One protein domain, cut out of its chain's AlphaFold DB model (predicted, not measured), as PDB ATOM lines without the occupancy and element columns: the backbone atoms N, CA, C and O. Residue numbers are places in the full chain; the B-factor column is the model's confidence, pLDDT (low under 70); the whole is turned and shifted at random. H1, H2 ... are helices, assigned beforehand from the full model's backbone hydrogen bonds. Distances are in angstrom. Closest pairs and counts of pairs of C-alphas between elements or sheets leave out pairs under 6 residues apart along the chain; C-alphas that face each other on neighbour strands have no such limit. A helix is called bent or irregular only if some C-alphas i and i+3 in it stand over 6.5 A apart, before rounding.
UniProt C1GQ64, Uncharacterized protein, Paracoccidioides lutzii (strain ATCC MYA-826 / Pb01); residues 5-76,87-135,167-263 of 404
ATOM      1  N   GLY A   5     229.771 174.286 173.209       83.45
ATOM      2  CA  GLY A   5     228.681 173.341 172.936       83.45
ATOM      3  C   GLY A   5     227.310 173.986 172.688       83.45
ATOM      4  O   GLY A   5     226.517 173.454 171.918       83.45
ATOM      5  N   LEU A   6     227.029 175.155 173.277       85.02
ATOM      6  CA  LEU A   6     225.760 175.858 173.058       85.02
ATOM      7  C   LEU A   6     225.753 176.506 171.660       85.02
ATOM      8  O   LEU A   6     224.789 176.389 170.907       85.02
ATOM      9  N   GLN A   7     226.881 177.102 171.253       86.86
ATOM     10  CA  GLN A   7     227.040 177.667 169.908       86.86
ATOM     11  C   GLN A   7     227.023 176.586 168.815       86.86
ATOM     12  O   GLN A   7     226.409 176.796 167.766       86.86
ATOM     13  N   SER A   8     227.629 175.416 169.053       89.45
ATOM     14  CA  SER A   8     227.537 174.297 168.106       89.45
ATOM     15  C   SER A   8     226.121 173.717 168.023       89.45
ATOM     16  O   SER A   8     225.672 173.433 166.916       89.45
ATOM     17  N   ARG A   9     225.371 173.632 169.134       89.49
ATOM     18  CA  ARG A   9     223.953 173.219 169.127       89.49
ATOM     19  C   ARG A   9     223.047 174.199 168.383       89.49
ATOM     20  O   ARG A   9     222.312 173.759 167.508       89.49
ATOM     21  N   ILE A  10     223.159 175.507 168.634       91.14
ATOM     22  CA  ILE A  10     222.461 176.547 167.848       91.14
ATOM     23  C   ILE A  10     222.766 176.397 166.351       91.14
ATOM     24  O   ILE A  10     221.865 176.454 165.513       91.14
ATOM     25  N   THR A  11     224.039 176.180 166.004       92.02
ATOM     26  CA  THR A  11     224.457 176.015 164.606       92.02
ATOM     27  C   THR A  11     223.844 174.753 163.998       92.02
ATOM     28  O   THR A  11     223.233 174.838 162.932       92.02
ATOM     29  N   SER A  12     223.925 173.621 164.705       93.38
ATOM     30  CA  SER A  12     223.336 172.334 164.317       93.38
ATOM     31  C   SER A  12     221.832 172.456 164.072       93.38
ATOM     32  O   SER A  12     221.362 172.121 162.985       93.38
ATOM     33  N   LEU A  13     221.095 173.047 165.016       93.15
ATOM     34  CA  LEU A  13     219.649 173.248 164.918       93.15
ATOM     35  C   LEU A  13     219.285 174.161 163.738       93.15
ATOM     36  O   LEU A  13     218.376 173.865 162.968       93.15
ATOM     37  N   SER A  14     220.073 175.212 163.486       92.67
ATOM     38  CA  SER A  14     219.898 176.053 162.293       92.67
ATOM     39  C   SER A  14     220.149 175.309 160.967       92.67
ATOM     40  O   SER A  14     219.665 175.747 159.921       92.67
ATOM     41  N   THR A  15     220.898 174.197 160.978       94.08
ATOM     42  CA  THR A  15     221.130 173.356 159.790       94.08
ATOM     43  C   THR A  15     220.076 172.264 159.617       94.08
ATOM     44  O   THR A  15     219.569 172.113 158.505       94.08
ATOM     45  N   THR A  16     219.659 171.573 160.685       93.94
ATOM     46  CA  THR A  16     218.547 170.604 160.634       93.94
ATOM     47  C   THR A  16     217.228 171.293 160.278       93.94
ATOM     48  O   THR A  16     216.455 170.766 159.476       93.94
ATOM     49  N   HIS A  17     217.018 172.526 160.745       94.18
ATOM     50  CA  HIS A  17     215.875 173.355 160.368       94.18
ATOM     51  C   HIS A  17     215.836 173.652 158.858       94.18
ATOM     52  O   HIS A  17     214.818 173.423 158.203       94.18
ATOM     53  N   LYS A  18     216.965 174.072 158.265       94.82
ATOM     54  CA  LYS A  18     217.073 174.316 156.811       94.82
ATOM     55  C   LYS A  18     216.831 173.051 155.984       94.82
ATOM     56  O   LYS A  18     216.136 173.121 154.972       94.82
ATOM     57  N   GLN A  19     217.358 171.903 156.418       94.55
ATOM     58  CA  GLN A  19     217.068 170.609 155.785       94.55
ATOM     59  C   GLN A  19     215.572 170.271 155.868       94.55
ATOM     60  O   GLN A  19     214.972 169.850 154.883       94.55
ATOM     61  N   THR A  20     214.943 170.512 157.020       94.64
ATOM     62  CA  THR A  20     213.520 170.220 157.235       94.64
ATOM     63  C   THR A  20     212.618 171.102 156.364       94.64
ATOM     64  O   THR A  20     211.657 170.591 155.797       94.64
ATOM     65  N   ILE A  21     212.960 172.379 156.139       94.56
ATOM     66  CA  ILE A  21     212.262 173.231 155.151       94.56
ATOM     67  C   ILE A  21     212.338 172.628 153.738       94.56
ATOM     68  O   ILE A  21     211.325 172.588 153.040       94.56
ATOM     69  N   GLN A  22     213.499 172.115 153.313       94.57
ATOM     70  CA  GLN A  22     213.633 171.474 151.996       94.57
ATOM     71  C   GLN A  22     212.758 170.214 151.877       94.57
ATOM     72  O   GLN A  22     212.173 169.972 150.821       94.57
ATOM     73  N   LEU A  23     212.614 169.434 152.953       92.68
ATOM     74  CA  LEU A  23     211.699 168.289 152.990       92.68
ATOM     75  C   LEU A  23     210.223 168.730 152.967       92.68
ATOM     76  O   LEU A  23     209.439 168.165 152.207       92.68
ATOM     77  N   ILE A  24     209.845 169.786 153.698       94.19
ATOM     78  CA  ILE A  24     208.493 170.380 153.650       94.19
ATOM     79  C   ILE A  24     208.144 170.845 152.226       94.19
ATOM     80  O   ILE A  24     207.043 170.578 151.746       94.19
ATOM     81  N   GLN A  25     209.090 171.467 151.515       93.88
ATOM     82  CA  GLN A  25     208.916 171.864 150.111       93.88
ATOM     83  C   GLN A  25     208.770 170.654 149.171       93.88
ATOM     84  O   GLN A  25     207.935 170.685 148.266       93.88
ATOM     85  N   ARG A  26     209.518 169.563 149.401       91.76
ATOM     86  CA  ARG A  26     209.336 168.294 148.668       91.76
ATOM     87  C   ARG A  26     207.963 167.669 148.925       91.76
ATOM     88  O   ARG A  26     207.353 167.185 147.980       91.76
ATOM     89  N   LEU A  27     207.455 167.722 150.160       90.95
ATOM     90  CA  LEU A  27     206.118 167.225 150.502       90.95
ATOM     91  C   LEU A  27     205.015 168.074 149.849       90.95
ATOM     92  O   LEU A  27     204.072 167.528 149.286       90.95
ATOM     93  N   GLN A  28     205.145 169.405 149.880       90.67
ATOM     94  CA  GLN A  28     204.197 170.328 149.245       90.67
ATOM     95  C   GLN A  28     204.097 170.106 147.728       90.67
ATOM     96  O   GLN A  28     203.001 170.144 147.167       90.67
ATOM     97  N   ASN A  29     205.239 169.859 147.082       87.99
ATOM     98  CA  ASN A  29     205.358 169.666 145.637       87.99
ATOM     99  C   ASN A  29     205.343 168.181 145.225       87.99
ATOM    100  O   ASN A  29     205.721 167.863 144.098       87.99
ATOM    101  N   PHE A  30     204.939 167.268 146.117       84.54
ATOM    102  CA  PHE A  30     205.005 165.830 145.864       84.54
ATOM    103  C   PHE A  30     204.123 165.447 144.657       84.54
ATOM    104  O   PHE A  30     202.915 165.729 144.676       84.54
ATOM    105  N   PRO A  31     204.682 164.820 143.602       77.56
ATOM    106  CA  PRO A  31     203.924 164.462 142.412       77.56
ATOM    107  C   PRO A  31     202.966 163.313 142.734       77.56
ATOM    108  O   PRO A  31     203.378 162.203 143.061       77.56
ATOM    109  N   ALA A  32     201.667 163.578 142.630       71.20
ATOM    110  CA  ALA A  32     200.633 162.572 142.840       71.20
ATOM    111  C   ALA A  32     200.467 161.701 141.579       71.20
ATOM    112  O   ALA A  32     199.542 161.887 140.784       71.20
ATOM    113  N   THR A  33     201.419 160.790 141.373       67.95
ATOM    114  CA  THR A  33     201.452 159.831 140.260       67.95
ATOM    115  C   THR A  33     200.426 158.712 140.485       67.95
ATOM    116  O   THR A  33     200.534 158.009 141.490       67.95
ATOM    117  N   PRO A  34     199.451 158.491 139.580       60.52
ATOM    118  CA  PRO A  34     198.518 157.367 139.688       60.52
ATOM    119  C   PRO A  34     199.255 156.022 139.746       60.52
ATOM    120  O   PRO A  34     200.226 155.818 139.017       60.52
ATOM    121  N   GLY A  35     198.810 155.109 140.611       62.40
ATOM    122  CA  GLY A  35     199.411 153.778 140.773       62.40
ATOM    123  C   GLY A  35     200.742 153.720 141.542       62.40
ATOM    124  O   GLY A  35     201.172 152.627 141.894       62.40
ATOM    125  N   THR A  36     201.381 154.853 141.867       62.45
ATOM    126  CA  THR A  36     202.438 154.881 142.898       62.45
ATOM    127  C   THR A  36     201.775 155.102 144.255       62.45
ATOM    128  O   THR A  36     201.017 156.058 144.413       62.45
ATOM    129  N   GLY A  37     202.022 154.210 145.218       64.74
ATOM    130  CA  GLY A  37     201.349 154.226 146.519       64.74
ATOM    131  C   GLY A  37     201.531 155.535 147.294       64.74
ATOM    132  O   GLY A  37     202.553 156.215 147.185       64.74
ATOM    133  N   ASP A  38     200.546 155.868 148.133       79.48
ATOM    134  CA  ASP A  38     200.621 156.999 149.070       79.48
ATOM    135  C   ASP A  38     201.763 156.851 150.099       79.48
ATOM    136  O   ASP A  38     202.090 157.816 150.788       79.48
ATOM    137  N   ASP A  39     202.375 155.673 150.197       83.28
ATOM    138  CA  ASP A  39     203.367 155.295 151.204       83.28
ATOM    139  C   ASP A  39     204.559 156.260 151.231       83.28
ATOM    140  O   ASP A  39     204.825 156.855 152.268       83.28
ATOM    141  N   ALA A  40     205.171 156.576 150.085       85.22
ATOM    142  CA  ALA A  40     206.283 157.536 150.011       85.22
ATOM    143  C   ALA A  40     205.895 158.973 150.443       85.22
ATOM    144  O   ALA A  40     206.735 159.747 150.911       85.22
ATOM    145  N   ARG A  41     204.610 159.348 150.329       88.31
ATOM    146  CA  ARG A  41     204.066 160.623 150.840       88.31
ATOM    147  C   ARG A  41     203.848 160.565 152.358       88.31
ATOM    148  O   ARG A  41     203.969 161.591 153.032       88.31
ATOM    149  N   LEU A  42     203.508 159.393 152.895       89.15
ATOM    150  CA  LEU A  42     203.341 159.143 154.329       89.15
ATOM    151  C   LEU A  42     204.699 159.035 155.041       89.15
ATOM    152  O   LEU A  42     204.868 159.670 156.077       89.15
ATOM    153  N   GLU A  43     205.673 158.335 154.458       90.97
ATOM    154  CA  GLU A  43     207.061 158.233 154.929       90.97
ATOM    155  C   GLU A  43     207.725 159.609 155.022       90.97
ATOM    156  O   GLU A  43     208.191 159.991 156.093       90.97
ATOM    157  N   LEU A  44     207.686 160.405 153.944       91.27
ATOM    158  CA  LEU A  44     208.211 161.775 153.955       91.27
ATOM    159  C   LEU A  44     207.490 162.651 154.997       91.27
ATOM    160  O   LEU A  44     208.115 163.464 155.677       91.27
ATOM    161  N   GLY A  45     206.175 162.468 155.165       93.02
ATOM    162  CA  GLY A  45     205.403 163.133 156.215       93.02
ATOM    163  C   GLY A  45     205.846 162.740 157.630       93.02
ATOM    164  O   GLY A  45     205.957 163.607 158.498       93.02
ATOM    165  N   ALA A  46     206.134 161.457 157.856       94.14
ATOM    166  CA  ALA A  46     206.612 160.925 159.128       94.14
ATOM    167  C   ALA A  46     208.054 161.362 159.435       94.14
ATOM    168  O   ALA A  46     208.330 161.764 160.564       94.14
ATOM    169  N   GLU A  47     208.949 161.371 158.440       94.72
ATOM    170  CA  GLU A  47     210.326 161.863 158.582       94.72
ATOM    171  C   GLU A  47     210.340 163.343 158.989       94.72
ATOM    172  O   GLU A  47     211.015 163.725 159.946       94.72
ATOM    173  N   ILE A  48     209.545 164.183 158.313       94.79
ATOM    174  CA  ILE A  48     209.421 165.605 158.655       94.79
ATOM    175  C   ILE A  48     208.840 165.778 160.060       94.79
ATOM    176  O   ILE A  48     209.342 166.601 160.823       94.79
ATOM    177  N   HIS A  49     207.816 165.006 160.432       95.63
ATOM    178  CA  HIS A  49     207.235 165.069 161.774       95.63
ATOM    179  C   HIS A  49     208.246 164.669 162.863       95.63
ATOM    180  O   HIS A  49     208.325 165.334 163.897       95.63
ATOM    181  N   LEU A  50     209.051 163.628 162.622       95.38
ATOM    182  CA  LEU A  50     210.097 163.178 163.543       95.38
ATOM    183  C   LEU A  50     211.212 164.226 163.682       95.38
ATOM    184  O   LEU A  50     211.538 164.602 164.804       95.38
ATOM    185  N   ARG A  51     211.723 164.767 162.566       94.67
ATOM    186  CA  ARG A  51     212.721 165.855 162.563       94.67
ATOM    187  C   ARG A  51     212.205 167.123 163.243       94.67
ATOM    188  O   ARG A  51     212.944 167.762 163.986       94.67
ATOM    189  N   LEU A  52     210.943 167.500 163.009       94.66
ATOM    190  CA  LEU A  52     210.310 168.629 163.697       94.66
ATOM    191  C   LEU A  52     210.289 168.393 165.208       94.66
ATOM    192  O   LEU A  52     210.718 169.275 165.942       94.66
ATOM    193  N   LYS A  53     209.850 167.208 165.657       95.53
ATOM    194  CA  LYS A  53     209.834 166.836 167.077       95.53
ATOM    195  C   LYS A  53     211.238 166.873 167.698       95.53
ATOM    196  O   LYS A  53     211.408 167.486 168.746       95.53
ATOM    197  N   GLU A  54     212.236 166.284 167.042       94.13
ATOM    198  CA  GLU A  54     213.631 166.286 167.508       94.13
ATOM    199  C   GLU A  54     214.167 167.720 167.685       94.13
ATOM    200  O   GLU A  54     214.802 168.036 168.689       94.13
ATOM    201  N   MET A  55     213.866 168.624 166.746       94.43
ATOM    202  CA  MET A  55     214.240 170.037 166.869       94.43
ATOM    203  C   MET A  55     213.510 170.761 168.007       94.43
ATOM    204  O   MET A  55     214.071 171.707 168.558       94.43
ATOM    205  N   GLU A  56     212.297 170.346 168.386       94.36
ATOM    206  CA  GLU A  56     211.617 170.903 169.564       94.36
ATOM    207  C   GLU A  56     212.319 170.478 170.853       94.36
ATOM    208  O   GLU A  56     212.662 171.332 171.664       94.36
ATOM    209  N   GLU A  57     212.618 169.184 170.998       94.83
ATOM    210  CA  GLU A  57     213.336 168.630 172.154       94.83
ATOM    211  C   GLU A  57     214.739 169.265 172.287       94.83
ATOM    212  O   GLU A  57     215.176 169.619 173.386       94.83
ATOM    213  N   GLN A  58     215.424 169.516 171.163       93.35
ATOM    214  CA  GLN A  58     216.681 170.273 171.138       93.35
ATOM    215  C   GLN A  58     216.499 171.762 171.500       93.35
ATOM    216  O   GLN A  58     217.368 172.326 172.170       93.35
ATOM    217  N   MET A  59     215.400 172.410 171.092       90.92
ATOM    218  CA  MET A  59     215.088 173.795 171.480       90.92
ATOM    219  C   MET A  59     214.751 173.914 172.969       90.92
ATOM    220  O   MET A  59     215.231 174.838 173.620       90.92
ATOM    221  N   GLU A  60     213.964 172.996 173.532       92.19
ATOM    222  CA  GLU A  60     213.650 172.955 174.966       92.19
ATOM    223  C   GLU A  60     214.918 172.770 175.803       92.19
ATOM    224  O   GLU A  60     215.164 173.543 176.732       92.19
ATOM    225  N   LEU A  61     215.792 171.838 175.412       90.75
ATOM    226  CA  LEU A  61     217.085 171.641 176.065       90.75
ATOM    227  C   LEU A  61     217.978 172.893 175.957       90.75
ATOM    228  O   LEU A  61     218.612 173.277 176.940       90.75
ATOM    229  N   LEU A  62     217.981 173.586 174.811       89.51
ATOM    230  CA  LEU A  62     218.686 174.865 174.648       89.51
ATOM    231  C   LEU A  62     218.119 175.996 175.523       89.51
ATOM    232  O   LEU A  62     218.903 176.819 175.997       89.51
ATOM    233  N   ARG A  63     216.800 176.047 175.774       89.76
ATOM    234  CA  ARG A  63     216.209 176.995 176.744       89.76
ATOM    235  C   ARG A  63     216.694 176.695 178.161       89.76
ATOM    236  O   ARG A  63     217.125 177.612 178.851       89.76
ATOM    237  N   VAL A  64     216.677 175.426 178.571       90.02
ATOM    238  CA  VAL A  64     217.125 175.003 179.909       90.02
ATOM    239  C   VAL A  64     218.617 175.296 180.113       90.02
ATOM    240  O   VAL A  64     219.010 175.787 181.170       90.02
ATOM    241  N   GLU A  65     219.463 175.077 179.101       87.19
ATOM    242  CA  GLU A  65     220.875 175.476 179.168       87.19
ATOM    243  C   GLU A  65     221.065 176.997 179.207       87.19
ATOM    244  O   GLU A  65     221.945 177.477 179.922       87.19
ATOM    245  N   LEU A  66     220.250 177.764 178.475       85.20
ATOM    246  CA  LEU A  66     220.266 179.227 178.521       85.20
ATOM    247  C   LEU A  66     219.883 179.747 179.916       85.20
ATOM    248  O   LEU A  66     220.588 180.605 180.443       85.20
ATOM    249  N   GLU A  67     218.835 179.196 180.531       86.56
ATOM    250  CA  GLU A  67     218.347 179.566 181.866       86.56
ATOM    251  C   GLU A  67     219.367 179.230 182.968       86.56
ATOM    252  O   GLU A  67     219.707 180.089 183.783       86.56
ATOM    253  N   GLN A  68     219.942 178.020 182.959       85.71
ATOM    254  CA  GLN A  68     221.015 177.641 183.891       85.71
ATOM    255  C   GLN A  68     222.230 178.573 183.775       85.71
ATOM    256  O   GLN A  68     222.842 178.965 184.775       85.71
ATOM    257  N   LEU A  69     222.586 178.940 182.542       77.55
ATOM    258  CA  LEU A  69     223.716 179.809 182.250       77.55
ATOM    259  C   LEU A  69     223.420 181.270 182.641       77.55
ATOM    260  O   LEU A  69     224.303 181.954 183.161       77.55
ATOM    261  N   GLU A  70     222.177 181.729 182.482       81.37
ATOM    262  CA  GLU A  70     221.696 183.018 182.984       81.37
ATOM    263  C   GLU A  70     221.700 183.081 184.515       81.37
ATOM    264  O   GLU A  70     222.266 184.026 185.067       81.37
ATOM    265  N   ALA A  71     221.207 182.053 185.212       81.56
ATOM    266  CA  ALA A  71     221.253 181.963 186.672       81.56
ATOM    267  C   ALA A  71     222.699 182.005 187.212       81.56
ATOM    268  O   ALA A  71     223.022 182.801 188.103       81.56
ATOM    269  N   ALA A  72     223.612 181.227 186.613       75.68
ATOM    270  CA  ALA A  72     225.040 181.261 186.942       75.68
ATOM    271  C   ALA A  72     225.662 182.655 186.706       75.68
ATOM    272  O   ALA A  72     226.526 183.120 187.462       75.68
ATOM    273  N   TRP A  73     225.203 183.370 185.677       67.73
ATOM    274  CA  TRP A  73     225.632 184.737 185.406       67.73
ATOM    275  C   TRP A  73     224.981 185.798 186.298       67.73
ATOM    276  O   TRP A  73     225.640 186.805 186.553       67.73
ATOM    277  N   GLY A  74     223.767 185.583 186.806       66.11
ATOM    278  CA  GLY A  74     223.129 186.442 187.805       66.11
ATOM    279  C   GLY A  74     223.993 186.548 189.062       66.11
ATOM    280  O   GLY A  74     224.355 187.649 189.472       66.11
ATOM    281  N   SER A  75     224.465 185.403 189.568       63.64
ATOM    282  CA  SER A  75     225.452 185.336 190.662       63.64
ATOM    283  C   SER A  75     226.779 186.046 190.326       63.64
ATOM    284  O   SER A  75     227.399 186.685 191.175       63.64
ATOM    285  N   THR A  76     227.192 186.023 189.053       61.32
ATOM    286  CA  THR A  76     228.432 186.675 188.585       61.32
ATOM    287  C   THR A  76     228.289 188.197 188.393       61.32
ATOM    288  O   THR A  76     229.295 188.909 188.366       61.32
ATOM    289  N   ALA A  87     226.745 191.509 175.685       80.91
ATOM    290  CA  ALA A  87     226.456 191.636 174.253       80.91
ATOM    291  C   ALA A  87     226.592 190.324 173.447       80.91
ATOM    292  O   ALA A  87     226.095 190.223 172.323       80.91
ATOM    293  N   LYS A  88     227.272 189.298 173.984       80.19
ATOM    294  CA  LYS A  88     227.289 187.942 173.398       80.19
ATOM    295  C   LYS A  88     226.089 187.106 173.849       80.19
ATOM    296  O   LYS A  88     225.657 186.254 173.079       80.19
ATOM    297  N   LYS A  89     225.537 187.357 175.043       77.87
ATOM    298  CA  LYS A  89     224.297 186.728 175.528       77.87
ATOM    299  C   LYS A  89     223.098 187.249 174.762       77.87
ATOM    300  O   LYS A  89     222.355 186.445 174.233       77.87
ATOM    301  N   GLU A  90     222.962 188.567 174.641       83.86
ATOM    302  CA  GLU A  90     221.849 189.221 173.939       83.86
ATOM    303  C   GLU A  90     221.701 188.667 172.515       83.86
ATOM    304  O   GLU A  90     220.631 188.211 172.126       83.86
ATOM    305  N   ARG A  91     222.816 188.568 171.776       86.43
ATOM    306  CA  ARG A  91     222.862 187.923 170.452       86.43
ATOM    307  C   ARG A  91     222.422 186.456 170.480       86.43
ATOM    308  O   ARG A  91     221.764 186.008 169.551       86.43
ATOM    309  N   MET A  92     222.788 185.707 171.518       83.75
ATOM    310  CA  MET A  92     222.448 184.289 171.671       83.75
ATOM    311  C   MET A  92     220.963 184.092 172.015       83.75
ATOM    312  O   MET A  92     220.314 183.258 171.393       83.75
ATOM    313  N   VAL A  93     220.415 184.911 172.919       87.49
ATOM    314  CA  VAL A  93     218.983 184.970 173.259       87.49
ATOM    315  C   VAL A  93     218.159 185.326 172.020       87.49
ATOM    316  O   VAL A  93     217.204 184.624 171.705       87.49
ATOM    317  N   VAL A  94     218.564 186.351 171.261       90.61
ATOM    318  CA  VAL A  94     217.888 186.762 170.016       90.61
ATOM    319  C   VAL A  94     217.932 185.661 168.949       90.61
ATOM    320  O   VAL A  94     216.936 185.437 168.265       90.61
ATOM    321  N   VAL A  95     219.046 184.930 168.814       90.47
ATOM    322  CA  VAL A  95     219.134 183.793 167.879       90.47
ATOM    323  C   VAL A  95     218.258 182.616 168.324       90.47
ATOM    324  O   VAL A  95     217.598 182.023 167.477       90.47
ATOM    325  N   ILE A  96     218.190 182.302 169.623       90.24
ATOM    326  CA  ILE A  96     217.303 181.253 170.159       90.24
ATOM    327  C   ILE A  96     215.829 181.648 169.976       90.24
ATOM    328  O   ILE A  96     215.055 180.860 169.441       90.24
ATOM    329  N   GLY A  97     215.446 182.878 170.331       91.47
ATOM    330  CA  GLY A  97     214.083 183.385 170.136       91.47
ATOM    331  C   GLY A  97     213.665 183.419 168.663       91.47
ATOM    332  O   GLY A  97     212.516 183.119 168.342       91.47
ATOM    333  N   LYS A  98     214.602 183.693 167.744       93.10
ATOM    334  CA  LYS A  98     214.343 183.536 166.311       93.10
ATOM    335  C   LYS A  98     214.152 182.066 165.919       93.10
ATOM    336  O   LYS A  98     213.187 181.770 165.226       93.10
ATOM    337  N   LEU A  99     215.032 181.156 166.349       92.50
ATOM    338  CA  LEU A  99     214.921 179.726 166.023       92.50
ATOM    339  C   LEU A  99     213.612 179.107 166.540       92.50
ATOM    340  O   LEU A  99     213.053 178.233 165.886       92.50
ATOM    341  N   GLU A 100     213.089 179.594 167.667       93.04
ATOM    342  CA  GLU A 100     211.754 179.249 168.158       93.04
ATOM    343  C   GLU A 100     210.638 179.672 167.186       93.04
ATOM    344  O   GLU A 100     209.727 178.887 166.915       93.04
ATOM    345  N   GLU A 101     210.676 180.900 166.668       94.61
ATOM    346  CA  GLU A 101     209.641 181.388 165.752       94.61
ATOM    347  C   GLU A 101     209.770 180.756 164.359       94.61
ATOM    348  O   GLU A 101     208.775 180.336 163.765       94.61
ATOM    349  N   ASP A 102     211.005 180.567 163.884       93.75
ATOM    350  CA  ASP A 102     211.315 179.794 162.683       93.75
ATOM    351  C   ASP A 102     210.715 178.367 162.805       93.75
ATOM    352  O   ASP A 102     210.002 177.923 161.899       93.75
ATOM    353  N   LEU A 103     210.898 177.673 163.942       93.80
ATOM    354  CA  LEU A 103     210.334 176.343 164.244       93.80
ATOM    355  C   LEU A 103     208.790 176.324 164.233       93.80
ATOM    356  O   LEU A 103     208.192 175.463 163.577       93.80
ATOM    357  N   LYS A 104     208.133 177.285 164.898       94.98
ATOM    358  CA  LYS A 104     206.663 177.438 164.862       94.98
ATOM    359  C   LYS A 104     206.167 177.648 163.431       94.98
ATOM    360  O   LYS A 104     205.207 177.000 163.002       94.98
ATOM    361  N   SER A 105     206.859 178.490 162.661       94.04
ATOM    362  CA  SER A 105     206.541 178.725 161.253       94.04
ATOM    363  C   SER A 105     206.683 177.444 160.418       94.04
ATOM    364  O   SER A 105     205.812 177.160 159.596       94.04
ATOM    365  N   ALA A 106     207.704 176.618 160.675       93.78
ATOM    366  CA  ALA A 106     207.918 175.350 159.981       93.78
ATOM    367  C   ALA A 106     206.824 174.317 160.294       93.78
ATOM    368  O   ALA A 106     206.381 173.621 159.382       93.78
ATOM    369  N   ARG A 107     206.297 174.263 161.527       94.37
ATOM    370  CA  ARG A 107     205.105 173.450 161.845       94.37
ATOM    371  C   ARG A 107     203.862 173.899 161.076       94.37
ATOM    372  O   ARG A 107     203.132 173.063 160.540       94.37
ATOM    373  N   LEU A 108     203.626 175.209 160.973       94.82
ATOM    374  CA  LEU A 108     202.508 175.755 160.194       94.82
ATOM    375  C   LEU A 108     202.678 175.494 158.688       94.82
ATOM    376  O   LEU A 108     201.707 175.146 158.012       94.82
ATOM    377  N   GLN A 109     203.902 175.603 158.163       94.63
ATOM    378  CA  GLN A 109     204.237 175.242 156.782       94.63
ATOM    379  C   GLN A 109     204.051 173.739 156.533       94.63
ATOM    380  O   GLN A 109     203.427 173.377 155.541       94.63
ATOM    381  N   PHE A 110     204.490 172.870 157.448       95.39
ATOM    382  CA  PHE A 110     204.281 171.423 157.365       95.39
ATOM    383  C   PHE A 110     202.793 171.060 157.330       95.39
ATOM    384  O   PHE A 110     202.378 170.333 156.432       95.39
ATOM    385  N   ARG A 111     201.956 171.629 158.213       94.93
ATOM    386  CA  ARG A 111     200.497 171.403 158.182       94.93
ATOM    387  C   ARG A 111     199.878 171.852 156.851       94.93
ATOM    388  O   ARG A 111     199.038 171.145 156.297       94.93
ATOM    389  N   LYS A 112     200.310 172.995 156.298       95.30
ATOM    390  CA  LYS A 112     199.875 173.469 154.968       95.30
ATOM    391  C   LYS A 112     200.338 172.531 153.842       95.30
ATOM    392  O   LYS A 112     199.529 172.184 152.986       95.30
ATOM    393  N   ALA A 113     201.591 172.077 153.871       92.70
ATOM    394  CA  ALA A 113     202.163 171.140 152.906       92.70
ATOM    395  C   ALA A 113     201.477 169.766 152.952       92.70
ATOM    396  O   ALA A 113     201.128 169.229 151.908       92.70
ATOM    397  N   GLN A 114     201.203 169.230 154.143       93.26
ATOM    398  CA  GLN A 114     200.498 167.962 154.345       93.26
ATOM    399  C   GLN A 114     199.059 168.018 153.810       93.26
ATOM    400  O   GLN A 114     198.619 167.090 153.129       93.26
ATOM    401  N   LEU A 115     198.338 169.123 154.047       93.01
ATOM    402  CA  LEU A 115     197.010 169.352 153.463       93.01
ATOM    403  C   LEU A 115     197.071 169.481 151.934       93.01
ATOM    404  O   LEU A 115     196.222 168.923 151.243       93.01
ATOM    405  N   GLN A 116     198.080 170.168 151.391       91.82
ATOM    406  CA  GLN A 116     198.257 170.287 149.943       91.82
ATOM    407  C   GLN A 116     198.600 168.937 149.296       91.82
ATOM    408  O   GLN A 116     197.998 168.569 148.291       91.82
ATOM    409  N   ALA A 117     199.476 168.149 149.920       88.79
ATOM    410  CA  ALA A 117     199.817 166.800 149.487       88.79
ATOM    411  C   ALA A 117     198.600 165.854 149.552       88.79
ATOM    412  O   ALA A 117     198.396 165.073 148.623       88.79
ATOM    413  N   LYS A 118     197.740 165.966 150.585       90.56
ATOM    414  CA  LYS A 118     196.454 165.241 150.655       90.56
ATOM    415  C   LYS A 118     195.540 165.623 149.485       90.56
ATOM    416  O   LYS A 118     195.038 164.734 148.807       90.56
ATOM    417  N   ARG A 119     195.367 166.921 149.194       90.96
ATOM    418  CA  ARG A 119     194.564 167.394 148.044       90.96
ATOM    419  C   ARG A 119     195.108 166.874 146.712       90.96
ATOM    420  O   ARG A 119     194.331 166.392 145.895       90.96
ATOM    421  N   ASN A 120     196.425 166.925 146.507       87.57
ATOM    422  CA  ASN A 120     197.068 166.411 145.296       87.57
ATOM    423  C   ASN A 120     196.816 164.899 145.134       87.57
ATOM    424  O   ASN A 120     196.392 164.462 144.063       87.57
ATOM    425  N   ALA A 121     196.997 164.115 146.205       87.45
ATOM    426  CA  ALA A 121     196.717 162.677 146.223       87.45
ATOM    427  C   ALA A 121     195.228 162.366 145.977       87.45
ATOM    428  O   ALA A 121     194.902 161.489 145.181       87.45
ATOM    429  N   GLU A 122     194.302 163.120 146.574       88.89
ATOM    430  CA  GLU A 122     192.869 162.987 146.291       88.89
ATOM    431  C   GLU A 122     192.518 163.304 144.834       88.89
ATOM    432  O   GLU A 122     191.689 162.611 144.246       88.89
ATOM    433  N   VAL A 123     193.133 164.326 144.231       88.21
ATOM    434  CA  VAL A 123     192.941 164.659 142.811       88.21
ATOM    435  C   VAL A 123     193.484 163.544 141.912       88.21
ATOM    436  O   VAL A 123     192.815 163.182 140.943       88.21
ATOM    437  N   ALA A 124     194.625 162.937 142.245       86.46
ATOM    438  CA  ALA A 124     195.136 161.766 141.532       86.46
ATOM    439  C   ALA A 124     194.202 160.553 141.676       86.46
ATOM    440  O   ALA A 124     193.769 160.013 140.665       86.46
ATOM    441  N   ARG A 125     193.764 160.210 142.895       86.14
ATOM    442  CA  ARG A 125     192.776 159.142 143.161       86.14
ATOM    443  C   ARG A 125     191.399 159.405 142.525       86.14
ATOM    444  O   ARG A 125     190.609 158.480 142.338       86.14
ATOM    445  N   ARG A 126     191.045 160.661 142.221       87.56
ATOM    446  CA  ARG A 126     189.854 161.014 141.418       87.56
ATOM    447  C   ARG A 126     190.104 160.748 139.929       87.56
ATOM    448  O   ARG A 126     189.262 160.109 139.309       87.56
ATOM    449  N   LYS A 127     191.265 161.142 139.388       87.03
ATOM    450  CA  LYS A 127     191.675 160.847 137.999       87.03
ATOM    451  C   LYS A 127     191.835 159.348 137.736       87.03
ATOM    452  O   LYS A 127     191.362 158.862 136.723       87.03
ATOM    453  N   GLU A 128     192.440 158.606 138.657       82.83
ATOM    454  CA  GLU A 128     192.597 157.150 138.579       82.83
ATOM    455  C   GLU A 128     191.237 156.449 138.522       82.83
ATOM    456  O   GLU A 128     190.976 155.683 137.598       82.83
ATOM    457  N   ARG A 129     190.307 156.800 139.424       86.50
ATOM    458  CA  ARG A 129     188.921 156.316 139.347       86.50
ATOM    459  C   ARG A 129     188.238 156.721 138.041       86.50
ATOM    460  O   ARG A 129     187.545 155.896 137.463       86.50
ATOM    461  N   GLN A 130     188.444 157.942 137.545       87.72
ATOM    462  CA  GLN A 130     187.912 158.367 136.244       87.72
ATOM    463  C   GLN A 130     188.492 157.559 135.075       87.72
ATOM    464  O   GLN A 130     187.741 157.239 134.165       87.72
ATOM    465  N   LEU A 131     189.772 157.176 135.104       83.39
ATOM    466  CA  LEU A 131     190.384 156.307 134.092       83.39
ATOM    467  C   LEU A 131     189.842 154.872 134.171       83.39
ATOM    468  O   LEU A 131     189.517 154.294 133.139       83.39
ATOM    469  N   LEU A 132     189.669 154.327 135.379       79.97
ATOM    470  CA  LEU A 132     189.050 153.013 135.589       79.97
ATOM    471  C   LEU A 132     187.584 152.996 135.124       79.97
ATOM    472  O   LEU A 132     187.181 152.082 134.410       79.97
ATOM    473  N   PHE A 133     186.795 154.024 135.455       80.17
ATOM    474  CA  PHE A 133     185.412 154.143 134.983       80.17
ATOM    475  C   PHE A 133     185.322 154.446 133.481       80.17
ATOM    476  O   PHE A 133     184.441 153.903 132.824       80.17
ATOM    477  N   ALA A 134     186.239 155.228 132.902       79.65
ATOM    478  CA  ALA A 134     186.304 155.444 131.454       79.65
ATOM    479  C   ALA A 134     186.703 154.168 130.694       79.65
ATOM    480  O   ALA A 134     186.202 153.937 129.599       79.65
ATOM    481  N   GLY A 135     187.526 153.297 131.288       66.12
ATOM    482  CA  GLY A 135     187.819 151.964 130.755       66.12
ATOM    483  C   GLY A 135     186.620 151.004 130.750       66.12
ATOM    484  O   GLY A 135     186.665 149.995 130.052       66.12
ATOM    485  N   THR A 167     189.731 124.729 130.651       92.14
ATOM    486  CA  THR A 167     190.983 125.175 130.020       92.14
ATOM    487  C   THR A 167     191.240 126.667 130.266       92.14
ATOM    488  O   THR A 167     192.370 127.072 130.549       92.14
ATOM    489  N   SER A 168     190.203 127.506 130.208       93.72
ATOM    490  CA  SER A 168     190.302 128.940 130.480       93.72
ATOM    491  C   SER A 168     190.559 129.222 131.965       93.72
ATOM    492  O   SER A 168     191.340 130.114 132.292       93.72
ATOM    493  N   ALA A 169     189.965 128.442 132.872       93.51
ATOM    494  CA  ALA A 169     190.213 128.501 134.306       93.51
ATOM    495  C   ALA A 169     191.662 128.113 134.621       93.51
ATOM    496  O   ALA A 169     192.358 128.890 135.266       93.51
ATOM    497  N   LEU A 170     192.158 126.994 134.078       95.96
ATOM    498  CA  LEU A 170     193.549 126.564 134.241       95.96
ATOM    499  C   LEU A 170     194.537 127.628 133.735       95.96
ATOM    500  O   LEU A 170     195.504 127.940 134.426       95.96
ATOM    501  N   ARG A 171     194.273 128.241 132.569       95.12
ATOM    502  CA  ARG A 171     195.084 129.354 132.036       95.12
ATOM    503  C   ARG A 171     195.077 130.574 132.965       95.12
ATOM    504  O   ARG A 171     196.143 131.134 133.204       95.12
ATOM    505  N   ARG A 172     193.923 130.962 133.527       93.21
ATOM    506  CA  ARG A 172     193.836 132.063 134.511       93.21
ATOM    507  C   ARG A 172     194.578 131.727 135.805       93.21
ATOM    508  O   ARG A 172     195.351 132.553 136.274       93.21
ATOM    509  N   THR A 173     194.421 130.520 136.348       94.22
ATOM    510  CA  THR A 173     195.157 130.070 137.541       94.22
ATOM    511  C   THR A 173     196.664 130.034 137.284       94.22
ATOM    512  O   THR A 173     197.432 130.464 138.135       94.22
ATOM    513  N   HIS A 174     197.109 129.614 136.096       96.52
ATOM    514  CA  HIS A 174     198.521 129.671 135.707       96.52
ATOM    515  C   HIS A 174     199.042 131.116 135.638       96.52
ATOM    516  O   HIS A 174     200.099 131.408 136.190       96.52
ATOM    517  N   GLN A 175     198.288 132.037 135.028       95.69
ATOM    518  CA  GLN A 175     198.635 133.465 134.993       95.69
ATOM    519  C   GLN A 175     198.689 134.087 136.399       95.69
ATOM    520  O   GLN A 175     199.608 134.852 136.685       95.69
ATOM    521  N   LEU A 176     197.757 133.726 137.289       95.24
ATOM    522  CA  LEU A 176     197.769 134.157 138.689       95.24
ATOM    523  C   LEU A 176     198.979 133.590 139.442       95.24
ATOM    524  O   LEU A 176     199.708 134.367 140.044       95.24
ATOM    525  N   MET A 177     199.275 132.292 139.329       93.75
ATOM    526  CA  MET A 177     200.473 131.694 139.941       93.75
ATOM    527  C   MET A 177     201.773 132.324 139.417       93.75
ATOM    528  O   MET A 177     202.705 132.523 140.190       93.75
ATOM    529  N   GLN A 178     201.848 132.687 138.131       94.88
ATOM    530  CA  GLN A 178     202.996 133.411 137.571       94.88
ATOM    531  C   GLN A 178     203.119 134.841 138.128       94.88
ATOM    532  O   GLN A 178     204.229 135.282 138.427       94.88
ATOM    533  N   ALA A 179     202.000 135.554 138.297       92.90
ATOM    534  CA  ALA A 179     201.971 136.896 138.882       92.90
ATOM    535  C   ALA A 179     202.244 136.894 140.399       92.90
ATOM    536  O   ALA A 179     202.877 137.809 140.922       92.90
ATOM    537  N   GLU A 180     201.809 135.858 141.115       92.83
ATOM    538  CA  GLU A 180     202.118 135.658 142.532       92.83
ATOM    539  C   GLU A 180     203.575 135.226 142.733       92.83
ATOM    540  O   GLU A 180     204.216 135.708 143.664       92.83
ATOM    541  N   LEU A 181     204.148 134.414 141.835       92.14
ATOM    542  CA  LEU A 181     205.578 134.082 141.853       92.14
ATOM    543  C   LEU A 181     206.466 135.307 141.620       92.14
ATOM    544  O   LEU A 181     207.416 135.499 142.377       92.14
ATOM    545  N   SER A 182     206.166 136.159 140.634       91.31
ATOM    546  CA  SER A 182     206.950 137.384 140.408       91.31
ATOM    547  C   SER A 182     206.789 138.394 141.551       91.31
ATOM    548  O   SER A 182     207.770 138.999 141.982       91.31
ATOM    549  N   ARG A 183     205.582 138.509 142.125       90.51
ATOM    550  CA  ARG A 183     205.338 139.306 143.337       90.51
ATOM    551  C   ARG A 183     206.074 138.753 144.562       90.51
ATOM    552  O   ARG A 183     206.566 139.538 145.366       90.51
ATOM    553  N   SER A 184     206.165 137.430 144.699       91.58
ATOM    554  CA  SER A 184     206.881 136.756 145.789       91.58
ATOM    555  C   SER A 184     208.398 136.923 145.663       91.58
ATOM    556  O   SER A 184     209.045 137.265 146.646       91.58
ATOM    557  N   GLN A 185     208.954 136.798 144.452       91.27
ATOM    558  CA  GLN A 185     210.363 137.102 144.153       91.27
ATOM    559  C   GLN A 185     210.722 138.539 144.562       91.27
ATOM    560  O   GLN A 185     211.632 138.741 145.360       91.27
ATOM    561  N   PHE A 186     209.946 139.531 144.111       85.73
ATOM    562  CA  PHE A 186     210.171 140.937 144.471       85.73
ATOM    563  C   PHE A 186     210.001 141.203 145.980       85.73
ATOM    564  O   PHE A 186     210.744 141.988 146.571       85.73
ATOM    565  N   ALA A 187     209.052 140.528 146.638       91.16
ATOM    566  CA  ALA A 187     208.887 140.609 148.088       91.16
ATOM    567  C   ALA A 187     210.070 139.981 148.848       91.16
ATOM    568  O   ALA A 187     210.494 140.534 149.859       91.16
ATOM    569  N   GLN A 188     210.632 138.871 148.360       91.99
ATOM    570  CA  GLN A 188     211.839 138.254 148.918       91.99
ATOM    571  C   GLN A 188     213.059 139.163 148.736       91.99
ATOM    572  O   GLN A 188     213.733 139.444 149.721       91.99
ATOM    573  N   GLU A 189     213.277 139.720 147.543       92.86
ATOM    574  CA  GLU A 189     214.350 140.692 147.277       92.86
ATOM    575  C   GLU A 189     214.234 141.931 148.190       92.86
ATOM    576  O   GLU A 189     215.212 142.355 148.805       92.86
ATOM    577  N   THR A 190     213.015 142.446 148.393       90.58
ATOM    578  CA  THR A 190     212.738 143.557 149.325       90.58
ATOM    579  C   THR A 190     213.004 143.173 150.791       90.58
ATOM    580  O   THR A 190     213.533 143.977 151.568       90.58
ATOM    581  N   LEU A 191     212.670 141.945 151.202       91.81
ATOM    582  CA  LEU A 191     212.949 141.434 152.550       91.81
ATOM    583  C   LEU A 191     214.447 141.191 152.774       91.81
ATOM    584  O   LEU A 191     214.959 141.479 153.857       91.81
ATOM    585  N   GLU A 192     215.181 140.730 151.764       94.74
ATOM    586  CA  GLU A 192     216.635 140.579 151.830       94.74
ATOM    587  C   GLU A 192     217.336 141.942 151.871       94.74
ATOM    588  O   GLU A 192     218.192 142.155 152.733       94.74
ATOM    589  N   GLN A 193     216.920 142.898 151.034       92.18
ATOM    590  CA  GLN A 193     217.453 144.262 151.024       92.18
ATOM    591  C   GLN A 193     217.202 144.989 152.354       92.18
ATOM    592  O   GLN A 193     218.116 145.603 152.908       92.18
ATOM    593  N   SER A 194     215.992 144.889 152.913       91.12
ATOM    594  CA  SER A 194     215.677 145.471 154.226       91.12
ATOM    595  C   SER A 194     216.400 144.751 155.371       91.12
ATOM    596  O   SER A 194     216.891 145.411 156.287       91.12
ATOM    597  N   THR A 195     216.592 143.430 155.300       93.37
ATOM    598  CA  THR A 195     217.428 142.696 156.271       93.37
ATOM    599  C   THR A 195     218.907 143.096 156.169       93.37
ATOM    600  O   THR A 195     219.586 143.216 157.189       93.37
ATOM    601  N   ALA A 196     219.424 143.349 154.963       95.34
ATOM    602  CA  ALA A 196     220.775 143.870 154.754       95.34
ATOM    603  C   ALA A 196     220.931 145.297 155.313       95.34
ATOM    604  O   ALA A 196     221.920 145.576 155.991       95.34
ATOM    605  N   ALA A 197     219.931 146.165 155.120       94.40
ATOM    606  CA  ALA A 197     219.889 147.500 155.716       94.40
ATOM    607  C   ALA A 197     219.816 147.458 157.257       94.40
ATOM    608  O   ALA A 197     220.499 148.225 157.930       94.40
ATOM    609  N   LEU A 198     219.056 146.524 157.841       94.74
ATOM    610  CA  LEU A 198     219.026 146.315 159.294       94.74
ATOM    611  C   LEU A 198     220.377 145.822 159.840       94.74
ATOM    612  O   LEU A 198     220.781 146.231 160.930       94.74
ATOM    613  N   ARG A 199     221.113 144.991 159.086       94.75
ATOM    614  CA  ARG A 199     222.476 144.568 159.453       94.75
ATOM    615  C   ARG A 199     223.470 145.729 159.407       94.75
ATOM    616  O   ARG A 199     224.180 145.928 160.388       94.75
ATOM    617  N   SER A 200     223.487 146.525 158.334       91.50
ATOM    618  CA  SER A 200     224.389 147.685 158.241       91.50
ATOM    619  C   SER A 200     224.047 148.776 159.262       91.50
ATOM    620  O   SER A 200     224.951 149.430 159.785       91.50
ATOM    621  N   LEU A 201     222.769 148.931 159.625       91.09
ATOM    622  CA  LEU A 201     222.333 149.799 160.718       91.09
ATOM    623  C   LEU A 201     222.820 149.285 162.085       91.09
ATOM    624  O   LEU A 201     223.344 150.068 162.872       91.09
ATOM    625  N   SER A 202     222.708 147.980 162.351       91.60
ATOM    626  CA  SER A 202     223.217 147.346 163.578       91.60
ATOM    627  C   SER A 202     224.735 147.521 163.732       91.60
ATOM    628  O   SER A 202     225.221 147.935 164.786       91.60
ATOM    629  N   GLU A 203     225.492 147.302 162.655       92.46
ATOM    630  CA  GLU A 203     226.941 147.528 162.637       92.46
ATOM    631  C   GLU A 203     227.297 149.018 162.789       92.46
ATOM    632  O   GLU A 203     228.222 149.360 163.527       92.46
ATOM    633  N   SER A 204     226.497 149.922 162.210       89.48
ATOM    634  CA  SER A 204     226.631 151.368 162.433       89.48
ATOM    635  C   SER A 204     226.420 151.743 163.905       89.48
ATOM    636  O   SER A 204     227.245 152.475 164.453       89.48
ATOM    637  N   TYR A 205     225.394 151.213 164.582       92.17
ATOM    638  CA  TYR A 205     225.191 151.426 166.023       92.17
ATOM    639  C   TYR A 205     226.360 150.884 166.858       92.17
ATOM    640  O   TYR A 205     226.898 151.617 167.684       92.17
ATOM    641  N   SER A 206     226.831 149.662 166.584       90.57
ATOM    642  CA  SER A 206     228.010 149.089 167.257       90.57
ATOM    643  C   SER A 206     229.271 149.949 167.058       90.57
ATOM    644  O   SER A 206     230.047 150.176 167.993       90.57
ATOM    645  N   SER A 207     229.448 150.522 165.860       90.59
ATOM    646  CA  SER A 207     230.531 151.474 165.591       90.59
ATOM    647  C   SER A 207     230.382 152.759 166.420       90.59
ATOM    648  O   SER A 207     231.363 153.217 167.010       90.59
ATOM    649  N   LEU A 208     229.163 153.298 166.552       91.72
ATOM    650  CA  LEU A 208     228.878 154.483 167.360       91.72
ATOM    651  C   LEU A 208     229.126 154.227 168.848       91.72
ATOM    652  O   LEU A 208     229.751 155.070 169.487       91.72
ATOM    653  N   ASP A 209     228.744 153.070 169.391       92.38
ATOM    654  CA  ASP A 209     229.066 152.699 170.775       92.38
ATOM    655  C   ASP A 209     230.582 152.603 171.000       92.38
ATOM    656  O   ASP A 209     231.096 153.117 171.997       92.38
ATOM    657  N   SER A 210     231.337 152.044 170.045       90.97
ATOM    658  CA  SER A 210     232.807 152.010 170.121       90.97
ATOM    659  C   SER A 210     233.432 153.419 170.102       90.97
ATOM    660  O   SER A 210     234.351 153.714 170.873       90.97
ATOM    661  N   LEU A 211     232.888 154.329 169.285       93.77
ATOM    662  CA  LEU A 211     233.329 155.722 169.184       93.77
ATOM    663  C   LEU A 211     232.917 156.544 170.414       93.77
ATOM    664  O   LEU A 211     233.688 157.390 170.866       93.77
ATOM    665  N   LEU A 212     231.751 156.272 171.002       94.55
ATOM    666  CA  LEU A 212     231.285 156.871 172.253       94.55
ATOM    667  C   LEU A 212     232.104 156.375 173.449       94.55
ATOM    668  O   LEU A 212     232.467 157.187 174.298       94.55
ATOM    669  N   ALA A 213     232.468 155.093 173.502       90.62
ATOM    670  CA  ALA A 213     233.377 154.550 174.511       90.62
ATOM    671  C   ALA A 213     234.786 155.159 174.388       90.62
ATOM    672  O   ALA A 213     235.353 155.611 175.387       90.62
ATOM    673  N   SER A 214     235.315 155.260 173.162       87.92
ATOM    674  CA  SER A 214     236.587 155.932 172.871       87.92
ATOM    675  C   SER A 214     236.550 157.403 173.303       87.92
ATOM    676  O   SER A 214     237.332 157.817 174.161       87.92
ATOM    677  N   SER A 215     235.556 158.166 172.832       91.61
ATOM    678  CA  SER A 215     235.314 159.565 173.209       91.61
ATOM    679  C   SER A 215     235.177 159.741 174.725       91.61
ATOM    680  O   SER A 215     235.846 160.590 175.312       91.61
ATOM    681  N   ARG A 216     234.403 158.886 175.404       92.11
ATOM    682  CA  ARG A 216     234.246 158.898 176.866       92.11
ATOM    683  C   ARG A 216     235.561 158.617 177.591       92.11
ATOM    684  O   ARG A 216     235.814 159.248 178.614       92.11
ATOM    685  N   SER A 217     236.407 157.717 177.089       90.05
ATOM    686  CA  SER A 217     237.721 157.448 177.688       90.05
ATOM    687  C   SER A 217     238.698 158.617 177.497       90.05
ATOM    688  O   SER A 217     239.362 159.012 178.455       90.05
ATOM    689  N   LEU A 218     238.706 159.256 176.320       91.94
ATOM    690  CA  LEU A 218     239.499 160.458 176.037       91.94
ATOM    691  C   LEU A 218     239.029 161.665 176.861       91.94
ATOM    692  O   LEU A 218     239.851 162.350 177.467       91.94
ATOM    693  N   VAL A 219     237.716 161.893 176.961       90.45
ATOM    694  CA  VAL A 219     237.122 162.936 177.815       90.45
ATOM    695  C   VAL A 219     237.386 162.649 179.294       90.45
ATOM    696  O   VAL A 219     237.726 163.569 180.032       90.45
ATOM    697  N   SER A 220     237.309 161.390 179.736       86.24
ATOM    698  CA  SER A 220     237.680 160.997 181.103       86.24
ATOM    699  C   SER A 220     239.167 161.253 181.382       86.24
ATOM    700  O   SER A 220     239.504 161.781 182.438       86.24
ATOM    701  N   SER A 221     240.050 160.969 180.420       85.12
ATOM    702  CA  SER A 221     241.489 161.252 180.512       85.12
ATOM    703  C   SER A 221     241.775 162.759 180.597       85.12
ATOM    704  O   SER A 221     242.461 163.207 181.517       85.12
ATOM    705  N   LEU A 222     241.165 163.564 179.718       86.48
ATOM    706  CA  LEU A 222     241.262 165.029 179.742       86.48
ATOM    707  C   LEU A 222     240.728 165.625 181.050       86.48
ATOM    708  O   LEU A 222     241.424 166.414 181.687       86.48
ATOM    709  N   LEU A 223     239.534 165.217 181.491       80.45
ATOM    710  CA  LEU A 223     238.951 165.682 182.751       80.45
ATOM    711  C   LEU A 223     239.777 165.235 183.960       80.45
ATOM    712  O   LEU A 223     239.912 166.004 184.907       80.45
ATOM    713  N   ARG A 224     240.362 164.029 183.949       77.29
ATOM    714  CA  ARG A 224     241.252 163.566 185.024       77.29
ATOM    715  C   ARG A 224     242.522 164.414 185.085       77.29
ATOM    716  O   ARG A 224     242.861 164.876 186.169       77.29
ATOM    717  N   SER A 225     243.155 164.653 183.936       80.53
ATOM    718  CA  SER A 225     244.374 165.458 183.795       80.53
ATOM    719  C   SER A 225     244.160 166.913 184.239       80.53
ATOM    720  O   SER A 225     244.821 167.392 185.166       80.53
ATOM    721  N   GLN A 226     243.151 167.587 183.675       75.82
ATOM    722  CA  GLN A 226     242.838 168.982 183.996       75.82
ATOM    723  C   GLN A 226     242.390 169.162 185.457       75.82
ATOM    724  O   GLN A 226     242.673 170.195 186.066       75.82
ATOM    725  N   LYS A 227     241.717 168.165 186.052       70.13
ATOM    726  CA  LYS A 227     241.253 168.235 187.446       70.13
ATOM    727  C   LYS A 227     242.389 168.116 188.464       70.13
ATOM    728  O   LYS A 227     242.298 168.761 189.504       70.13
ATOM    729  N   SER A 228     243.455 167.360 188.179       71.86
ATOM    730  CA  SER A 228     244.668 167.389 189.013       71.86
ATOM    731  C   SER A 228     245.384 168.738 188.939       71.86
ATOM    732  O   SER A 228     245.683 169.315 189.980       71.86
ATOM    733  N   ASP A 229     245.610 169.259 187.730       80.87
ATOM    734  CA  ASP A 229     246.330 170.522 187.515       80.87
ATOM    735  C   ASP A 229     245.606 171.708 188.176       80.87
ATOM    736  O   ASP A 229     246.178 172.428 188.995       80.87
ATOM    737  N   THR A 230     244.293 171.827 187.940       80.22
ATOM    738  CA  THR A 230     243.466 172.882 188.550       80.22
ATOM    739  C   THR A 230     243.512 172.826 190.080       80.22
ATOM    740  O   THR A 230     243.641 173.868 190.714       80.22
ATOM    741  N   TRP A 231     243.462 171.635 190.692       82.06
ATOM    742  CA  TRP A 231     243.466 171.511 192.154       82.06
ATOM    743  C   TRP A 231     244.827 171.864 192.773       82.06
ATOM    744  O   TRP A 231     244.871 172.543 193.801       82.06
ATOM    745  N   TYR A 232     245.943 171.483 192.140       87.28
ATOM    746  CA  TYR A 232     247.276 171.893 192.597       87.28
ATOM    747  C   TYR A 232     247.509 173.398 192.427       87.28
ATOM    748  O   TYR A 232     248.047 174.031 193.336       87.28
ATOM    749  N   LEU A 233     247.069 173.998 191.315       83.72
ATOM    750  CA  LEU A 233     247.167 175.444 191.107       83.72
ATOM    751  C   LEU A 233     246.272 176.230 192.077       83.72
ATOM    752  O   LEU A 233     246.722 177.225 192.637       83.72
ATOM    753  N   GLU A 234     245.044 175.776 192.330       90.12
ATOM    754  CA  GLU A 234     244.101 176.427 193.248       90.12
ATOM    755  C   GLU A 234     244.576 176.353 194.710       90.12
ATOM    756  O   GLU A 234     244.643 177.375 195.394       90.12
ATOM    757  N   THR A 235     245.003 175.176 195.179       92.08
ATOM    758  CA  THR A 235     245.587 175.021 196.527       92.08
ATOM    759  C   THR A 235     246.880 175.827 196.695       92.08
ATOM    760  O   THR A 235     247.038 176.521 197.701       92.08
ATOM    761  N   SER A 236     247.766 175.826 195.692       90.26
ATOM    762  CA  SER A 236     248.981 176.657 195.693       90.26
ATOM    763  C   SER A 236     248.658 178.152 195.708       90.26
ATOM    764  O   SER A 236     249.300 178.910 196.436       90.26
ATOM    765  N   PHE A 237     247.640 178.588 194.959       90.76
ATOM    766  CA  PHE A 237     247.184 179.976 194.945       90.76
ATOM    767  C   PHE A 237     246.623 180.402 196.306       90.76
ATOM    768  O   PHE A 237     246.994 181.465 196.800       90.76
ATOM    769  N   TYR A 238     245.812 179.570 196.967       93.17
ATOM    770  CA  TYR A 238     245.321 179.869 198.316       93.17
ATOM    771  C   TYR A 238     246.445 179.934 199.363       93.17
ATOM    772  O   TYR A 238     246.425 180.825 200.212       93.17
ATOM    773  N   ILE A 239     247.459 179.065 199.282       91.60
ATOM    774  CA  ILE A 239     248.642 179.124 200.162       91.60
ATOM    775  C   ILE A 239     249.470 180.392 199.886       91.60
ATOM    776  O   ILE A 239     249.904 181.066 200.824       91.60
ATOM    777  N   LEU A 240     249.652 180.771 198.618       92.72
ATOM    778  CA  LEU A 240     250.353 181.995 198.225       92.72
ATOM    779  C   LEU A 240     249.600 183.259 198.675       92.72
ATOM    780  O   LEU A 240     250.197 184.157 199.261       92.72
ATOM    781  N   VAL A 241     248.281 183.318 198.493       94.11
ATOM    782  CA  VAL A 241     247.446 184.425 198.985       94.11
ATOM    783  C   VAL A 241     247.452 184.478 200.515       94.11
ATOM    784  O   VAL A 241     247.633 185.553 201.081       94.11
ATOM    785  N   GLY A 242     247.341 183.337 201.201       94.39
ATOM    786  CA  GLY A 242     247.417 183.259 202.663       94.39
ATOM    787  C   GLY A 242     248.767 183.722 203.218       94.39
ATOM    788  O   GLY A 242     248.808 184.496 204.173       94.39
ATOM    789  N   THR A 243     249.877 183.324 202.591       92.57
ATOM    790  CA  THR A 243     251.224 183.773 202.984       92.57
ATOM    791  C   THR A 243     251.481 185.241 202.648       92.57
ATOM    792  O   THR A 243     252.110 185.923 203.455       92.57
ATOM    793  N   ILE A 244     250.945 185.778 201.546       89.38
ATOM    794  CA  ILE A 244     250.981 187.221 201.253       89.38
ATOM    795  C   ILE A 244     250.154 188.006 202.277       89.38
ATOM    796  O   ILE A 244     250.649 188.995 202.811       89.38
ATOM    797  N   ILE A 245     248.937 187.568 202.615       90.62
ATOM    798  CA  ILE A 245     248.097 188.210 203.640       90.62
ATOM    799  C   ILE A 245     248.788 188.166 205.007       90.62
ATOM    800  O   ILE A 245     248.839 189.181 205.697       90.62
ATOM    801  N   TRP A 246     249.393 187.035 205.379       88.58
ATOM    802  CA  TRP A 246     250.186 186.899 206.605       88.58
ATOM    803  C   TRP A 246     251.429 187.797 206.603       88.58
ATOM    804  O   TRP A 246     251.727 188.440 207.611       88.58
ATOM    805  N   LEU A 247     252.136 187.898 205.473       86.55
ATOM    806  CA  LEU A 247     253.263 188.813 205.310       86.55
ATOM    807  C   LEU A 247     252.816 190.271 205.395       86.55
ATOM    808  O   LEU A 247     253.480 191.034 206.079       86.55
ATOM    809  N   VAL A 248     251.699 190.672 204.786       83.49
ATOM    810  CA  VAL A 248     251.156 192.034 204.917       83.49
ATOM    811  C   VAL A 248     250.719 192.297 206.358       83.49
ATOM    812  O   VAL A 248     251.099 193.318 206.919       83.49
ATOM    813  N   PHE A 249     250.019 191.371 207.012       84.12
ATOM    814  CA  PHE A 249     249.608 191.523 208.409       84.12
ATOM    815  C   PHE A 249     250.822 191.695 209.341       84.12
ATOM    816  O   PHE A 249     250.922 192.676 210.080       84.12
ATOM    817  N   ARG A 250     251.805 190.790 209.244       83.05
ATOM    818  CA  ARG A 250     253.019 190.802 210.072       83.05
ATOM    819  C   ARG A 250     253.980 191.941 209.719       83.05
ATOM    820  O   ARG A 250     254.604 192.496 210.618       83.05
ATOM    821  N   ARG A 251     254.123 192.290 208.435       76.94
ATOM    822  CA  ARG A 251     255.023 193.356 207.968       76.94
ATOM    823  C   ARG A 251     254.419 194.726 208.210       76.94
ATOM    824  O   ARG A 251     255.155 195.551 208.720       76.94
ATOM    825  N   ILE A 252     253.156 194.981 207.846       70.61
ATOM    826  CA  ILE A 252     252.557 196.327 207.842       70.61
ATOM    827  C   ILE A 252     252.027 196.754 209.219       70.61
ATOM    828  O   ILE A 252     252.344 197.868 209.628       70.61
ATOM    829  N   LEU A 253     251.301 195.907 209.968       66.83
ATOM    830  CA  LEU A 253     250.704 196.342 211.246       66.83
ATOM    831  C   LEU A 253     251.737 196.479 212.376       66.83
ATOM    832  O   LEU A 253     251.687 197.445 213.131       66.83
ATOM    833  N   TYR A 254     252.688 195.547 212.484       66.26
ATOM    834  CA  TYR A 254     253.633 195.510 213.611       66.26
ATOM    835  C   TYR A 254     254.918 196.327 213.399       66.26
ATOM    836  O   TYR A 254     255.575 196.686 214.372       66.26
ATOM    837  N   GLY A 255     255.299 196.614 212.149       68.55
ATOM    838  CA  GLY A 255     256.526 197.349 211.819       68.55
ATOM    839  C   GLY A 255     256.282 198.832 211.507       68.55
ATOM    840  O   GLY A 255     256.397 199.681 212.391       68.55
ATOM    841  N   PRO A 256     255.960 199.173 210.245       66.28
ATOM    842  CA  PRO A 256     255.830 200.536 209.781       66.28
ATOM    843  C   PRO A 256     254.584 201.222 210.334       66.28
ATOM    844  O   PRO A 256     254.683 202.421 210.515       66.28
ATOM    845  N   LEU A 257     253.466 200.557 210.675       66.26
ATOM    846  CA  LEU A 257     252.383 201.260 211.391       66.26
ATOM    847  C   LEU A 257     252.853 201.768 212.757       66.26
ATOM    848  O   LEU A 257     252.568 202.909 213.112       66.26
ATOM    849  N   TRP A 258     253.611 200.959 213.504       70.05
ATOM    850  CA  TRP A 258     254.142 201.388 214.797       70.05
ATOM    851  C   TRP A 258     255.177 202.508 214.627       70.05
ATOM    852  O   TRP A 258     255.117 203.500 215.345       70.05
ATOM    853  N   TRP A 259     256.041 202.441 213.608       72.65
ATOM    854  CA  TRP A 259     256.924 203.558 213.236       72.65
ATOM    855  C   TRP A 259     256.156 204.816 212.786       72.65
ATOM    856  O   TRP A 259     256.465 205.905 213.250       72.65
ATOM    857  N   ILE A 260     255.132 204.691 211.940       73.29
ATOM    858  CA  ILE A 260     254.326 205.800 211.395       73.29
ATOM    859  C   ILE A 260     253.453 206.450 212.474       73.29
ATOM    860  O   ILE A 260     253.166 207.636 212.368       73.29
ATOM    861  N   LEU A 261     253.077 205.727 213.532       76.20
ATOM    862  CA  LEU A 261     252.392 206.300 214.692       76.20
ATOM    863  C   LEU A 261     253.382 206.901 215.708       76.20
ATOM    864  O   LEU A 261     253.135 207.972 216.261       76.20
ATOM    865  N   TRP A 262     254.522 206.242 215.947       75.01
ATOM    866  CA  TRP A 262     255.476 206.641 216.987       75.01
ATOM    867  C   TRP A 262     256.450 207.741 216.542       75.01
ATOM    868  O   TRP A 262     256.858 208.544 217.376       75.01
ATOM    869  N   ILE A 263     256.781 207.855 215.249       79.76
ATOM    870  CA  ILE A 263     257.584 208.962 214.696       79.76
ATOM    871  C   ILE A 263     256.904 210.324 214.904       79.76
ATOM    872  O   ILE A 263     257.525 211.165 215.557       79.76
TER     873      ILE A 263
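AT A GLANCE: This is residues 5 to 76, 87 to 135 and 167 to 263 of the 404 residues of an uncharacterized protein of Paracoccidioides lutzii (strain ATCC MYA-826 / Pb01) (UniProt C1GQ64). Look first for a slender bundle of three long helices, H1, H2 and H3, side by side and up and down, and then for one much longer helix, H4, which runs alongside that bundle with an open gap between and reaches well past it. The short helix H5 sits at the far end of H4, and residues 167 to 263 stand free. The printed part has 218 residues with five named helices, in the order H1 H2 H3 H4 H5, and no named strand; the class is all helix. The whole is extended, a rod spanning 134 by 38 by 17 A, with a radius of gyration of the C-alphas of 33.7 A.

IN THESE COORDINATES: Find C-alpha 5 at (228.681, 173.341, 172.936); from there H1, residues 5 to 28, runs 34.2 A. After it, H2 takes residues 39 to 76 and is 54.9 A long. Beyond the first cut, H3 covers residues 87 to 135, over 70.4 A. Beyond the second, find C-alpha 167 at (190.983, 125.175, 130.020), where H4, residues 167 to 253, begins its 123.4 A. H4 is neither bent nor irregular, but only just: C-alphas 250 and 253 are 6.1 A apart. H5, residues 256 to 263, is 9.9 A long and ends at C-alpha 263, at (257.584, 208.962, 214.696).

HOW THE PARTS SIT: Begin with the bundle, up and down in that each helix runs against the one before it. H1 and H2 form a helical hairpin and touch, opposite ways at a shallow tilt of 24 degrees; their closest C-alphas are those of Thr 20 and Ile 48, 6.3 A apart. H3 touches H1 with residues 95 to 117 alone, the same way at a shallow tilt of 20 degrees, and their closest C-alphas, those of Gln 28 and Ala 113, are 4.3 A apart. H2 and H3 touch, opposite ways at a shallow tilt of 11 degrees; look at the C-alphas of Gly 45 and Gln 114, the closest, 7.1 A apart. Outward from the bundle, H4 is apart from H1, H2 and H3. H5 is apart from these three too, and H4 and H5 meet only through their link. In H2, H4 and H5 every O i to N i+4 pair is within hydrogen-bond range; in H1 it is 19 of 20 and in H3 44 of 45.

THE WHOLE: The two C-alphas farthest apart, those of Thr 167 and Ile 263, are 136.5 A apart. Residues 77 to 86 are not printed, and C-alphas 76 and 87 are 15.3 A apart across that cut; residues 136 to 166 are not printed either, with 27.0 A between C-alphas 135 and 167. Of the links that are printed whole, H1 to H2 is short, H4 to H5 is tight and none is long. The mean pLDDT of the printed part is 87.5; in the B-factor column you will find values under 70 at residues 33 to 37, 73 to 76, 135 and 253 to 257.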